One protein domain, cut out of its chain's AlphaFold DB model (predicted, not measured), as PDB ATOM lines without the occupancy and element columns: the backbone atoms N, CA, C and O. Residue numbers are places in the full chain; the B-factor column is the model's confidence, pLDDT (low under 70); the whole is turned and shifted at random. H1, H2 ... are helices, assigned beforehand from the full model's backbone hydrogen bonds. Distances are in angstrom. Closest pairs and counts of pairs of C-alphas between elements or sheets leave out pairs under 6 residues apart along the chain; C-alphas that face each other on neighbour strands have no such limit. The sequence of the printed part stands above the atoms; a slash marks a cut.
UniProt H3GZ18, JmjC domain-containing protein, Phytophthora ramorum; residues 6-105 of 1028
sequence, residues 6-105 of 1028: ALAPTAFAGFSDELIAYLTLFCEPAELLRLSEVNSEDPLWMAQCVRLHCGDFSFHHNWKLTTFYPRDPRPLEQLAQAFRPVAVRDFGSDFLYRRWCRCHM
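This is residues 6 to 105 of the 1028 residues of the protein "JmjC domain-containing protein" of Phytophthora ramorum (UniProt H3GZ18). Six mostly short helices are joined loosely with few contacts between them: H3 and H4 pack together as the one well-formed pair, with H2 close by, while H1 and H6 lie toward the other end of the long axis. H5 lies off to a side of its own, and the long link of residues 83 to 93 leads back from it to H6, which begins near the first residues of H1. The printed part has 100 residues with six named helices in the order H1 to H6 and no named strand; the class is all helix, and helices hold 50 of the printed residues. It is only just compact, close to loose, with a radius of gyration of the C-alphas of 14.7 A and spans of 43 by 30 by 27 A.

The printed part begins at Ala 6, and H1 follows as residues 17 to 24, starting at C-alpha 17 at (2.637, 50.420, -39.994) and measuring 11.1 A from first to last C-alpha. H2 is residues 29 to 35, 9.7 A. H3, residues 42 to 53, is the longest at 16.2 A; its C-alpha 42 is at (7.762, 36.428, -44.855). H4 is residues 63 to 68, 8.8 A, and H5 is residues 76 to 82, 9.8 A. H6, residues 94 to 103, spans 14.1 A and ends with C-alpha 103 at (-0.629, 36.610, -50.333).

H3 and H4 touch, with the closest C-alphas, those of Cys 49 and Thr 67, 4.5 A apart. They run the same way at a steep tilt of 37 degrees, only just beyond shallow. H2 is close to H3 but not clearly touching, its Pro 29 having its C-alpha 6.9 A from that of Gln 48; the two run opposite ways at a shallow tilt of 20 degrees. H2 and H4 are near each other. H1 is close to H2 but not clearly touching, with the closest C-alphas, those of Thr 24 and Leu 32, 7.2 A apart. H1 is also close to H3 but not clearly touching, with the closest C-alphas, those of Thr 24 and Leu 44, 7.5 A apart. H1 and H6 only just touch, with 3 pairs of C-alphas within 8 A; the closest are those of Asp 17 and Phe 95, 6.5 A apart. Their tilt of 72 degrees is only just about perpendicular. H5 touches no helix; it is apart from H4, but only just, at 8.0 A. In H1, H2, H4, H5 and H6 every O i to N i+4 pair is within hydrogen-bond range, and in H3 7 of 8 are.

The C-alphas of Gly 14 and Pro 73, the two farthest apart, are 44.3 A from each other. The printed part has no cut. The link from H5 to H6 is long and that from H1 to H2 tight; the other three are short. The mean pLDDT of the printed part is 75.4, and it is under 70 at residues 6 to 8, 24 to 25, 34 to 44 and 80 to 90.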
ATOM      1  N   ALA A   6      -0.828  49.599 -29.018       63.50
ATOM      2  CA  ALA A   6       0.285  48.790 -28.528       63.50
ATOM      3  C   ALA A   6       1.661  49.470 -28.690       63.50
ATOM      4  O   ALA A   6       2.579  49.180 -27.927       63.50
ATOM      5  N   LEU A   7       1.807  50.391 -29.653       66.56
ATOM      6  CA  LEU A   7       3.056  51.116 -29.922       66.56
ATOM      7  C   LEU A   7       3.104  52.500 -29.269       66.56
ATOM      8  O   LEU A   7       4.156  53.140 -29.292       66.56
ATOM      9  N   ALA A   8       2.009  52.942 -28.642       68.06
ATOM     10  CA  ALA A   8       1.924  54.221 -27.941       68.06
ATOM     11  C   ALA A   8       3.040  54.473 -26.899       68.06
ATOM     12  O   ALA A   8       3.457  55.625 -26.790       68.06
ATOM     13  N   PRO A   9       3.566  53.468 -26.160       70.38
ATOM     14  CA  PRO A   9       4.667  53.685 -25.218       70.38
ATOM     15  C   PRO A   9       6.070  53.538 -25.842       70.38
ATOM     16  O   PRO A   9       7.061  53.571 -25.115       70.38
ATOM     17  N   THR A  10       6.183  53.323 -27.157       73.69
ATOM     18  CA  THR A  10       7.453  52.990 -27.829       73.69
ATOM     19  C   THR A  10       8.042  54.173 -28.600       73.69
ATOM     20  O   THR A  10       7.360  55.157 -28.874       73.69
ATOM     21  N   ALA A  11       9.302  54.051 -29.030       72.62
ATOM     22  CA  ALA A  11       9.938  55.021 -29.930       72.62
ATOM     23  C   ALA A  11       9.287  55.092 -31.327       72.62
ATOM     24  O   ALA A  11       9.539  56.036 -32.069       72.62
ATOM     25  N   PHE A  12       8.439  54.119 -31.677       70.44
ATOM     26  CA  PHE A  12       7.673  54.087 -32.925       70.44
ATOM     27  C   PHE A  12       6.286  54.734 -32.782       70.44
ATOM     28  O   PHE A  12       5.477  54.689 -33.710       70.44
ATOM     29  N   ALA A  13       5.988  55.337 -31.624       73.19
ATOM     30  CA  ALA A  13       4.736  56.042 -31.399       73.19
ATOM     31  C   ALA A  13       4.544  57.155 -32.443       73.19
ATOM     32  O   ALA A  13       5.324  58.101 -32.528       73.19
ATOM     33  N   GLY A  14       3.471  57.049 -33.229       71.69
ATOM     34  CA  GLY A  14       3.130  58.021 -34.271       71.69
ATOM     35  C   GLY A  14       3.635  57.678 -35.675       71.69
ATOM     36  O   GLY A  14       3.246  58.374 -36.610       71.69
ATOM     37  N   PHE A  15       4.425  56.613 -35.852       74.44
ATOM     38  CA  PHE A  15       4.733  56.076 -37.182       74.44
ATOM     39  C   PHE A  15       3.591  55.200 -37.702       74.44
ATOM     40  O   PHE A  15       2.836  54.618 -36.920       74.44
ATOM     41  N   SER A  16       3.447  55.140 -39.028       76.06
ATOM     42  CA  SER A  16       2.500  54.233 -39.675       76.06
ATOM     43  C   SER A  16       3.085  52.824 -39.771       76.06
ATOM     44  O   SER A  16       4.308  52.654 -39.780       76.06
ATOM     45  N   ASP A  17       2.218  51.816 -39.863       73.88
ATOM     46  CA  ASP A  17       2.637  50.420 -39.994       73.88
ATOM     47  C   ASP A  17       3.501  50.209 -41.255       73.88
ATOM     48  O   ASP A  17       4.469  49.453 -41.214       73.88
ATOM     49  N   GLU A  18       3.220  50.941 -42.343       75.25
ATOM     50  CA  GLU A  18       4.022  50.941 -43.574       75.25
ATOM     51  C   GLU A  18       5.454  51.409 -43.314       75.25
ATOM     52  O   GLU A  18       6.405  50.755 -43.735       75.25
ATOM     53  N   LEU A  19       5.619  52.538 -42.613       73.88
ATOM     54  CA  LEU A  19       6.937  53.102 -42.325       73.88
ATOM     55  C   LEU A  19       7.734  52.175 -41.405       73.88
ATOM     56  O   LEU A  19       8.931  51.988 -41.608       73.88
ATOM     57  N   ILE A  20       7.067  51.566 -40.421       74.25
ATOM     58  CA  ILE A  20       7.684  50.592 -39.517       74.25
ATOM     59  C   ILE A  20       8.152  49.360 -40.301       74.25
ATOM     60  O   ILE A  20       9.302  48.955 -40.142       74.25
ATOM     61  N   ALA A  21       7.319  48.809 -41.190       71.38
ATOM     62  CA  ALA A  21       7.713  47.702 -42.061       71.38
ATOM     63  C   ALA A  21       8.881  48.096 -42.983       71.38
ATOM     64  O   ALA A  21       9.849  47.349 -43.114       71.38
ATOM     65  N   TYR A  22       8.865  49.303 -43.553       71.94
ATOM     66  CA  TYR A  22       9.936  49.789 -44.426       71.94
ATOM     67  C   TYR A  22      11.280  49.924 -43.697       71.94
ATOM     68  O   TYR A  22      12.323  49.592 -44.254       71.94
ATOM     69  N   LEU A  23      11.271  50.359 -42.431       71.50
ATOM     70  CA  LEU A  23      12.483  50.452 -41.609       71.50
ATOM     71  C   LEU A  23      13.158  49.088 -41.413       71.50
ATOM     72  O   LEU A  23      14.385  49.019 -41.354       71.50
ATOM     73  N   THR A  24      12.387  47.999 -41.365       68.31
ATOM     74  CA  THR A  24      12.956  46.651 -41.219       68.31
ATOM     75  C   THR A  24      13.715  46.168 -42.461       68.31
ATOM     76  O   THR A  24      14.573  45.297 -42.336       68.31
ATOM     77  N   LEU A  25      13.508  46.767 -43.644       67.31
ATOM     78  CA  LEU A  25      14.263  46.427 -44.865       67.31
ATOM     79  C   LEU A  25      15.761  46.765 -44.768       67.31
ATOM     80  O   LEU A  25      16.564  46.226 -45.535       67.31
ATOM     81  N   PHE A  26      16.139  47.645 -43.836       70.94
ATOM     82  CA  PHE A  26      17.528  48.033 -43.577       70.94
ATOM     83  C   PHE A  26      18.231  47.139 -42.553       70.94
ATOM     84  O   PHE A  26      19.434  47.284 -42.360       70.94
ATOM     85  N   CYS A  27      17.500  46.238 -41.894       72.56
ATOM     86  CA  CYS A  27      18.067  45.345 -40.896       72.56
ATOM     87  C   CYS A  27      18.798  44.170 -41.558       72.56
ATOM     88  O   CYS A  27      18.291  43.540 -42.492       72.56
ATOM     89  N   GLU A  28      19.966  43.828 -41.025       77.50
ATOM     90  CA  GLU A  28      20.691  42.611 -41.385       77.50
ATOM     91  C   GLU A  28      19.952  41.361 -40.861       77.50
ATOM     92  O   GLU A  28      19.207  41.442 -39.877       77.50
ATOM     93  N   PRO A  29      20.168  40.162 -41.440       75.25
ATOM     94  CA  PRO A  29      19.484  38.933 -41.022       75.25
ATOM     95  C   PRO A  29      19.563  38.642 -39.515       75.25
ATOM     96  O   PRO A  29      18.604  38.151 -38.925       75.25
ATOM     97  N   ALA A  30      20.686  38.968 -38.865       73.44
ATOM     98  CA  ALA A  30      20.851  38.797 -37.421       73.44
ATOM     99  C   ALA A  30      20.003  39.786 -36.595       73.44
ATOM    100  O   ALA A  30      19.542  39.446 -35.505       73.44
ATOM    101  N   GLU A  31      19.783  40.997 -37.106       75.12
ATOM    102  CA  GLU A  31      18.952  42.034 -36.485       75.12
ATOM    103  C   GLU A  31      17.467  41.719 -36.691       75.12
ATOM    104  O   GLU A  31      16.692  41.743 -35.733       75.12
ATOM    105  N   LEU A  32      17.094  41.306 -37.908       72.25
ATOM    106  CA  LEU A  32      15.765  40.783 -38.218       72.25
ATOM    107  C   LEU A  32      15.433  39.556 -37.378       72.25
ATOM    108  O   LEU A  32      14.306  39.430 -36.916       72.25
ATOM    109  N   LEU A  33      16.399  38.669 -37.118       70.69
ATOM    110  CA  LEU A  33      16.175  37.500 -36.271       70.69
ATOM    111  C   LEU A  33      15.788  37.912 -34.843       70.69
ATOM    112  O   LEU A  33      14.828  37.360 -34.307       70.69
ATOM    113  N   ARG A  34      16.456  38.924 -34.271       66.69
ATOM    114  CA  ARG A  34      16.106  39.487 -32.951       66.69
ATOM    115  C   ARG A  34      14.730  40.156 -32.949       66.69
ATOM    116  O   ARG A  34      13.995  40.024 -31.980       66.69
ATOM    117  N   LEU A  35      14.360  40.839 -34.034       63.31
ATOM    118  CA  LEU A  35      13.023  41.431 -34.202       63.31
ATOM    119  C   LEU A  35      11.935  40.366 -34.442       63.31
ATOM    120  O   LEU A  35      10.777  40.549 -34.073       63.31
ATOM    121  N   SER A  36      12.302  39.231 -35.036       61.03
ATOM    122  CA  SER A  36      11.378  38.169 -35.444       61.03
ATOM    123  C   SER A  36      10.904  37.251 -34.316       61.03
ATOM    124  O   SER A  36      10.128  36.332 -34.570       61.03
ATOM    125  N   GLU A  37      11.339  37.494 -33.076       54.75
ATOM    126  CA  GLU A  37      10.737  36.877 -31.886       54.75
ATOM    127  C   GLU A  37       9.272  37.322 -31.699       54.75
ATOM    128  O   GLU A  37       8.514  36.662 -30.995       54.75
ATOM    129  N   VAL A  38       8.850  38.403 -32.370       47.50
ATOM    130  CA  VAL A  38       7.475  38.938 -32.352       47.50
ATOM    131  C   VAL A  38       6.866  39.170 -33.745       47.50
ATOM    132  O   VAL A  38       5.682  39.487 -33.832       47.50
ATOM    133  N   ASN A  39       7.635  39.009 -34.832       47.84
ATOM    134  CA  ASN A  39       7.182  39.238 -36.212       47.84
ATOM    135  C   ASN A  39       7.617  38.096 -37.159       47.84
ATOM    136  O   ASN A  39       8.802  37.781 -37.271       47.84
ATOM    137  N   SER A  40       6.657  37.482 -37.853       55.31
ATOM    138  CA  SER A  40       6.859  36.381 -38.808       55.31
ATOM    139  C   SER A  40       6.627  36.792 -40.269       55.31
ATOM    140  O   SER A  40       6.264  35.950 -41.085       55.31
ATOM    141  N   GLU A  41       6.768  38.077 -40.598       60.09
ATOM    142  CA  GLU A  41       6.510  38.596 -41.945       60.09
ATOM    143  C   GLU A  41       7.492  38.032 -42.987       60.09
ATOM    144  O   GLU A  41       8.689  38.316 -42.964       60.09
ATOM    145  N   ASP A  42       6.969  37.232 -43.917       64.19
ATOM    146  CA  ASP A  42       7.762  36.428 -44.855       64.19
ATOM    147  C   ASP A  42       8.453  37.229 -45.988       64.19
ATOM    148  O   ASP A  42       9.619  36.958 -46.290       64.19
ATOM    149  N   PRO A  43       7.838  38.283 -46.570       65.62
ATOM    150  CA  PRO A  43       8.466  39.063 -47.645       65.62
ATOM    151  C   PRO A  43       9.774  39.787 -47.275       65.62
ATOM    152  O   PRO A  43      10.619  40.003 -48.144       65.62
ATOM    153  N   LEU A  44       9.977  40.150 -46.003       69.88
ATOM    154  CA  LEU A  44      11.245  40.739 -45.539       69.88
ATOM    155  C   LEU A  44      12.399  39.739 -45.667       69.88
ATOM    156  O   LEU A  44      13.503  40.084 -46.094       69.88
ATOM    157  N   TRP A  45      12.123  38.480 -45.329       79.12
ATOM    158  CA  TRP A  45      13.091  37.398 -45.426       79.12
ATOM    159  C   TRP A  45      13.357  37.000 -46.874       79.12
ATOM    160  O   TRP A  45      14.489  36.643 -47.182       79.12
ATOM    161  N   MET A  46      12.380  37.128 -47.778       83.56
ATOM    162  CA  MET A  46      12.593  36.890 -49.211       83.56
ATOM    163  C   MET A  46      13.717  37.770 -49.758       83.56
ATOM    164  O   MET A  46      14.666  37.265 -50.353       83.56
ATOM    165  N   ALA A  47      13.647  39.082 -49.507       77.25
ATOM    166  CA  ALA A  47      14.647  40.029 -49.993       77.25
ATOM    167  C   ALA A  47      16.055  39.711 -49.463       77.25
ATOM    168  O   ALA A  47      17.041  39.863 -50.186       77.25
ATOM    169  N   GLN A  48      16.163  39.244 -48.216       78.25
ATOM    170  CA  GLN A  48      17.437  38.816 -47.632       78.25
ATOM    171  C   GLN A  48      17.918  37.478 -48.203       78.25
ATOM    172  O   GLN A  48      19.091  37.351 -48.545       78.25
ATOM    173  N   CYS A  49      17.024  36.502 -48.371       85.06
ATOM    174  CA  CYS A  49      17.321  35.213 -48.993       85.06
ATOM    175  C   CYS A  49      17.891  35.401 -50.401       85.06
ATOM    176  O   CYS A  49      18.957  34.877 -50.722       85.06
ATOM    177  N   VAL A  50      17.200  36.197 -51.220       82.81
ATOM    178  CA  VAL A  50      17.610  36.524 -52.588       82.81
ATOM    179  C   VAL A  50      18.963  37.232 -52.595       82.81
ATOM    180  O   VAL A  50      19.840  36.857 -53.368       82.81
ATOM    181  N   ARG A  51      19.177  38.201 -51.696       78.56
ATOM    182  CA  ARG A  51      20.441  38.944 -51.584       78.56
ATOM    183  C   ARG A  51      21.623  38.059 -51.188       78.56
ATOM    184  O   ARG A  51      22.704  38.213 -51.744       78.56
ATOM    185  N   LEU A  52      21.434  37.165 -50.218       83.00
ATOM    186  CA  LEU A  52      22.502  36.315 -49.688       83.00
ATOM    187  C   LEU A  52      22.849  35.161 -50.625       83.00
ATOM    188  O   LEU A  52      24.025  34.858 -50.809       83.00
ATOM    189  N   HIS A  53      21.832  34.523 -51.203       86.38
ATOM    190  CA  HIS A  53      22.000  33.266 -51.936       86.38
ATOM    191  C   HIS A  53      21.946  33.442 -53.454       86.38
ATOM    192  O   HIS A  53      22.329  32.529 -54.176       86.38
ATOM    193  N   CYS A  54      21.494  34.595 -53.960       84.62
ATOM    194  CA  CYS A  54      21.452  34.924 -55.393       84.62
ATOM    195  C   CYS A  54      20.792  33.831 -56.263       84.62
ATOM    196  O   CYS A  54      21.232  33.561 -57.378       84.62
ATOM    197  N   GLY A  55      19.740  33.189 -55.740       82.88
ATOM    198  CA  GLY A  55      19.025  32.093 -56.407       82.88
ATOM    199  C   GLY A  55      19.572  30.685 -56.126       82.88
ATOM    200  O   GLY A  55      18.947  29.701 -56.512       82.88
ATOM    201  N   ASP A  56      20.680  30.541 -55.390       89.31
ATOM    202  CA  ASP A  56      21.176  29.237 -54.929       89.31
ATOM    203  C   ASP A  56      20.459  28.744 -53.659       89.31
ATOM    204  O   ASP A  56      21.052  28.554 -52.598       89.31
ATOM    205  N   PHE A  57      19.146  28.544 -53.757       92.06
ATOM    206  CA  PHE A  57      18.335  27.994 -52.677       92.06
ATOM    207  C   PHE A  57      17.189  27.138 -53.219       92.06
ATOM    208  O   PHE A  57      16.707  27.321 -54.332       92.06
ATOM    209  N   SER A  58      16.704  26.226 -52.384       92.56
ATOM    210  CA  SER A  58      15.425  25.550 -52.552       92.56
ATOM    211  C   SER A  58      14.442  26.133 -51.539       92.56
ATOM    212  O   SER A  58      14.703  26.085 -50.338       92.56
ATOM    213  N   PHE A  59      13.301  26.651 -51.999       91.56
ATOM    214  CA  PHE A  59      12.268  27.167 -51.096       91.56
ATOM    215  C   PHE A  59      11.723  26.060 -50.184       91.56
ATOM    216  O   PHE A  59      11.450  24.937 -50.629       91.56
ATOM    217  N   HIS A  60      11.571  26.371 -48.895       86.75
ATOM    218  CA  HIS A  60      11.075  25.425 -47.904       86.75
ATOM    219  C   HIS A  60      10.269  26.110 -46.801       86.75
ATOM    220  O   HIS A  60      10.831  26.792 -45.946       86.75
ATOM    221  N   HIS A  61       8.959  25.838 -46.792       80.06
ATOM    222  CA  HIS A  61       7.940  26.359 -45.871       80.06
ATOM    223  C   HIS A  61       7.760  27.882 -45.871       80.06
ATOM    224  O   HIS A  61       6.643  28.341 -46.060       80.06
ATOM    225  N   ASN A  62       8.817  28.647 -45.608       82.19
ATOM    226  CA  ASN A  62       8.810  30.103 -45.553       82.19
ATOM    227  C   ASN A  62      10.207  30.662 -45.881       82.19
ATOM    228  O   ASN A  62      11.222  29.948 -45.852       82.19
ATOM    229  N   TRP A  63      10.281  31.950 -46.185       86.12
ATOM    230  CA  TRP A  63      11.522  32.625 -46.551       86.12
ATOM    231  C   TRP A  63      12.522  32.715 -45.408       86.12
ATOM    232  O   TRP A  63      13.727  32.637 -45.649       86.12
ATOM    233  N   LYS A  64      12.061  32.822 -44.158       82.25
ATOM    234  CA  LYS A  64      12.944  32.852 -42.981       82.25
ATOM    235  C   LYS A  64      13.783  31.576 -42.878       82.25
ATOM    236  O   LYS A  64      15.006  31.645 -42.775       82.25
ATOM    237  N   LEU A  65      13.144  30.409 -42.947       83.00
ATOM    238  CA  LEU A  65      13.821  29.110 -42.921       83.00
ATOM    239  C   LEU A  65      14.700  28.916 -44.154       83.00
ATOM    240  O   LEU A  65      15.836  28.467 -44.018       83.00
ATOM    241  N   THR A  66      14.205  29.308 -45.328       87.88
ATOM    242  CA  THR A  66      14.967  29.237 -46.582       87.88
ATOM    243  C   THR A  66      16.240  30.091 -46.514       87.88
ATOM    244  O   THR A  66      17.294  29.655 -46.960       87.88
ATOM    245  N   THR A  67      16.188  31.260 -45.865       87.06
ATOM    246  CA  THR A  67      17.347  32.152 -45.692       87.06
ATOM    247  C   THR A  67      18.461  31.499 -44.871       87.06
ATOM    248  O   THR A  67      19.629  31.601 -45.234       87.06
ATOM    249  N   PHE A  68      18.132  30.829 -43.763       84.88
ATOM    250  CA  PHE A  68      19.142  30.190 -42.906       84.88
ATOM    251  C   PHE A  68      19.557  28.797 -43.394       84.88
ATOM    252  O   PHE A  68      20.668  28.354 -43.108       84.88
ATOM    253  N   TYR A  69      18.677  28.115 -44.130       88.12
ATOM    254  CA  TYR A  69      18.870  26.751 -44.617       88.12
ATOM    255  C   TYR A  69      18.519  26.662 -46.109       88.12
ATOM    256  O   TYR A  69      17.515  26.036 -46.481       88.12
ATOM    257  N   PRO A  70      19.344  27.277 -46.980       90.69
ATOM    258  CA  PRO A  70      19.048  27.399 -48.408       90.69
ATOM    259  C   PRO A  70      19.021  26.047 -49.131       90.69
ATOM    260  O   PRO A  70      18.341  25.907 -50.143       90.69
ATOM    261  N   ARG A  71      19.703  25.019 -48.610       91.44
ATOM    262  CA  ARG A  71      19.796  23.676 -49.205       91.44
ATOM    263  C   ARG A  71      19.615  22.581 -48.147       91.44
ATOM    264  O   ARG A  71      19.726  22.833 -46.949       91.44
ATOM    265  N   ASP A  72      19.315  21.368 -48.605       85.44
ATOM    266  CA  ASP A  72      19.260  20.167 -47.764       85.44
ATOM    267  C   ASP A  72      20.682  19.628 -47.460       85.44
ATOM    268  O   ASP A  72      21.593  19.847 -48.264       85.44
ATOM    269  N   PRO A  73      20.898  18.904 -46.336       87.44
ATOM    270  CA  PRO A  73      19.919  18.525 -45.313       87.44
ATOM    271  C   PRO A  73      19.615  19.657 -44.320       87.44
ATOM    272  O   PRO A  73      20.509  20.367 -43.863       87.44
ATOM    273  N   ARG A  74      18.341  19.780 -43.930       86.31
ATOM    274  CA  ARG A  74      17.871  20.771 -42.947       86.31
ATOM    275  C   ARG A  74      17.590  20.104 -41.594       86.31
ATOM    276  O   ARG A  74      16.982  19.033 -41.574       86.31
ATOM    277  N   PRO A  75      17.961  20.708 -40.451       83.44
ATOM    278  CA  PRO A  75      17.693  20.150 -39.123       83.44
ATOM    279  C   PRO A  75      16.228  20.369 -38.682       83.44
ATOM    280  O   PRO A  75      15.951  21.084 -37.722       83.44
ATOM    281  N   LEU A  76      15.271  19.762 -39.394       74.00
ATOM    282  CA  LEU A  76      13.830  20.063 -39.307       74.00
ATOM    283  C   LEU A  76      13.246  20.005 -37.886       74.00
ATOM    284  O   LEU A  76      12.491  20.897 -37.504       74.00
ATOM    285  N   GLU A  77      13.617  19.004 -37.082       71.62
ATOM    286  CA  GLU A  77      13.116  18.860 -35.704       71.62
ATOM    287  C   GLU A  77      13.550  20.023 -34.797       71.62
ATOM    288  O   GLU A  77      12.757  20.536 -34.007       71.62
ATOM    289  N   GLN A  78      14.790  20.490 -34.951       71.69
ATOM    290  CA  GLN A  78      15.338  21.613 -34.183       71.69
ATOM    291  C   GLN A  78      14.721  22.940 -34.644       71.69
ATOM    292  O   GLN A  78      14.450  23.825 -33.833       71.69
ATOM    293  N   LEU A  79      14.439  23.062 -35.945       70.31
ATOM    294  CA  LEU A  79      13.826  24.252 -36.533       70.31
ATOM    295  C   LEU A  79      12.354  24.398 -36.160       70.31
ATOM    296  O   LEU A  79      11.933  25.489 -35.788       70.31
ATOM    297  N   ALA A  80      11.585  23.310 -36.160       66.31
ATOM    298  CA  ALA A  80      10.197  23.334 -35.702       66.31
ATOM    299  C   ALA A  80      10.078  23.792 -34.235       66.31
ATOM    300  O   ALA A  80       9.090  24.422 -33.851       66.31
ATOM    301  N   GLN A  81      11.095  23.507 -33.414       66.19
ATOM    302  CA  GLN A  81      11.163  23.962 -32.028       66.19
ATOM    303  C   GLN A  81      11.609  25.430 -31.905       66.19
ATOM    304  O   GLN A  81      11.057  26.156 -31.078       66.19
ATOM    305  N   ALA A  82      12.569  25.871 -32.725       65.31
ATOM    306  CA  ALA A  82      13.120  27.229 -32.700       65.31
ATOM    307  C   ALA A  82      12.214  28.289 -33.360       65.31
ATOM    308  O   ALA A  82      12.251  29.454 -32.971       65.31
ATOM    309  N   PHE A  83      11.386  27.904 -34.334       65.94
ATOM    310  CA  PHE A  83      10.550  28.809 -35.135       65.94
ATOM    311  C   PHE A  83       9.049  28.629 -34.853       65.94
ATOM    312  O   PHE A  83       8.230  28.575 -35.771       65.94
ATOM    313  N   ARG A  84       8.662  28.534 -33.574       66.50
ATOM    314  CA  ARG A  84       7.243  28.490 -33.183       66.50
ATOM    315  C   ARG A  84       6.562  29.854 -33.391       66.50
ATOM    316  O   ARG A  84       7.106  30.855 -32.929       66.50
ATOM    317  N   PRO A  85       5.361  29.906 -34.000       64.25
ATOM    318  CA  PRO A  85       4.587  31.140 -34.097       64.25
ATOM    319  C   PRO A  85       4.264  31.714 -32.713       64.25
ATOM    320  O   PRO A  85       3.790  30.992 -31.830       64.25
ATOM    321  N   VAL A  86       4.483  33.016 -32.534       65.81
ATOM    322  CA  VAL A  86       4.080  33.740 -31.324       65.81
ATOM    323  C   VAL A  86       2.684  34.311 -31.541       65.81
ATOM    324  O   VAL A  86       2.455  35.098 -32.455       65.81
ATOM    325  N   ALA A  87       1.731  33.899 -30.705       66.69
ATOM    326  CA  ALA A  87       0.364  34.402 -30.767       66.69
ATOM    327  C   ALA A  87       0.289  35.798 -30.134       66.69
ATOM    328  O   ALA A  87       0.246  35.931 -28.909       66.69
ATOM    329  N   VAL A  88       0.255  36.834 -30.969       67.12
ATOM    330  CA  VAL A  88       0.011  38.214 -30.534       67.12
ATOM    331  C   VAL A  88      -1.501  38.452 -30.489       67.12
ATOM    332  O   VAL A  88      -2.199  38.222 -31.474       67.12
ATOM    333  N   ARG A  89      -2.024  38.876 -29.333       66.62
ATOM    334  CA  ARG A  89      -3.431  39.277 -29.161       66.62
ATOM    335  C   ARG A  89      -3.535  40.800 -29.195       66.62
ATOM    336  O   ARG A  89      -2.582  41.479 -28.828       66.62
ATOM    337  N   ASP A  90      -4.679  41.311 -29.642       69.12
ATOM    338  CA  ASP A  90      -5.011  42.745 -29.642       69.12
ATOM    339  C   ASP A  90      -4.091  43.637 -30.509       69.12
ATOM    340  O   ASP A  90      -4.003  44.847 -30.306       69.12
ATOM    341  N   PHE A  91      -3.429  43.049 -31.513       70.25
ATOM    342  CA  PHE A  91      -2.683  43.762 -32.554       70.25
ATOM    343  C   PHE A  91      -3.484  43.768 -33.863       70.25
ATOM    344  O   PHE A  91      -3.859  42.704 -34.355       70.25
ATOM    345  N   GLY A  92      -3.748  44.947 -34.433       72.31
ATOM    346  CA  GLY A  92      -4.527  45.081 -35.666       72.31
ATOM    347  C   GLY A  92      -3.885  46.051 -36.649       72.31
ATOM    348  O   GLY A  92      -3.981  47.256 -36.461       72.31
ATOM    349  N   SER A  93      -3.277  45.533 -37.714       76.75
ATOM    350  CA  SER A  93      -2.674  46.337 -38.782       76.75
ATOM    351  C   SER A  93      -3.438  46.139 -40.087       76.75
ATOM    352  O   SER A  93      -3.431  45.044 -40.643       76.75
ATOM    353  N   ASP A  94      -4.087  47.191 -40.593       78.75
ATOM    354  CA  ASP A  94      -4.774  47.155 -41.896       78.75
ATOM    355  C   ASP A  94      -3.770  46.956 -43.044       78.75
ATOM    356  O   ASP A  94      -4.037  46.217 -43.987       78.75
ATOM    357  N   PHE A  95      -2.569  47.530 -42.925       79.31
ATOM    358  CA  PHE A  95      -1.479  47.320 -43.877       79.31
ATOM    359  C   PHE A  95      -1.081  45.838 -43.979       79.31
ATOM    360  O   PHE A  95      -1.149  45.254 -45.066       79.31
ATOM    361  N   LEU A  96      -0.724  45.211 -42.849       77.75
ATOM    362  CA  LEU A  96      -0.313  43.803 -42.823       77.75
ATOM    363  C   LEU A  96      -1.477  42.859 -43.138       77.75
ATOM    364  O   LEU A  96      -1.271  41.845 -43.798       77.75
ATOM    365  N   TYR A  97      -2.703  43.192 -42.721       81.81
ATOM    366  CA  TYR A  97      -3.887  42.395 -43.038       81.81
ATOM    367  C   TYR A  97      -4.189  42.399 -44.539       81.81
ATOM    368  O   TYR A  97      -4.337  41.335 -45.132       81.81
ATOM    369  N   ARG A  98      -4.208  43.571 -45.190       82.81
ATOM    370  CA  ARG A  98      -4.393  43.658 -46.648       82.81
ATOM    371  C   ARG A  98      -3.299  42.906 -47.396       82.81
ATOM    372  O   ARG A  98      -3.595  42.226 -48.374       82.81
ATOM    373  N   ARG A  99      -2.050  43.003 -46.932       80.44
ATOM    374  CA  ARG A  99      -0.922  42.244 -47.480       80.44
ATOM    375  C   ARG A  99      -1.136  40.737 -47.348       80.44
ATOM    376  O   ARG A  99      -1.023  40.020 -48.338       80.44
ATOM    377  N   TRP A 100      -1.511  40.277 -46.156       82.56
ATOM    378  CA  TRP A 100      -1.841  38.879 -45.899       82.56
ATOM    379  C   TRP A 100      -2.977  38.387 -46.799       82.56
ATOM    380  O   TRP A 100      -2.847  37.311 -47.379       82.56
ATOM    381  N   CYS A 101      -4.037  39.183 -46.993       85.94
ATOM    382  CA  CYS A 101      -5.103  38.854 -47.937       85.94
ATOM    383  C   CYS A 101      -4.522  38.610 -49.331       85.94
ATOM    384  O   CYS A 101      -4.736  37.542 -49.885       85.94
ATOM    385  N   ARG A 102      -3.716  39.538 -49.865       86.44
ATOM    386  CA  ARG A 102      -3.113  39.414 -51.205       86.44
ATOM    387  C   ARG A 102      -2.239  38.172 -51.378       86.44
ATOM    388  O   ARG A 102      -2.324  37.519 -52.412       86.44
ATOM    389  N   CYS A 103      -1.442  37.831 -50.369       86.44
ATOM    390  CA  CYS A 103      -0.629  36.610 -50.333       86.44
ATOM    391  C   CYS A 103      -1.460  35.322 -50.487       86.44
ATOM    392  O   CYS A 103      -0.984  34.347 -51.068       86.44
ATOM    393  N   HIS A 104      -2.700  35.334 -49.991       85.56
ATOM    394  CA  HIS A 104      -3.610  34.185 -49.958       85.56
ATOM    395  C   HIS A 104      -4.803  34.342 -50.914       85.56
ATOM    396  O   HIS A 104      -5.768  33.586 -50.830       85.56
ATOM    397  N   MET A 105      -4.754  35.321 -51.822       86.44
ATOM    398  CA  MET A 105      -5.750  35.470 -52.878       86.44
ATOM    399  C   MET A 105      -5.508  34.437 -53.976       86.44
ATOM    400  O   MET A 105      -4.407  34.356 -54.533       86.44
TER     401      MET A 105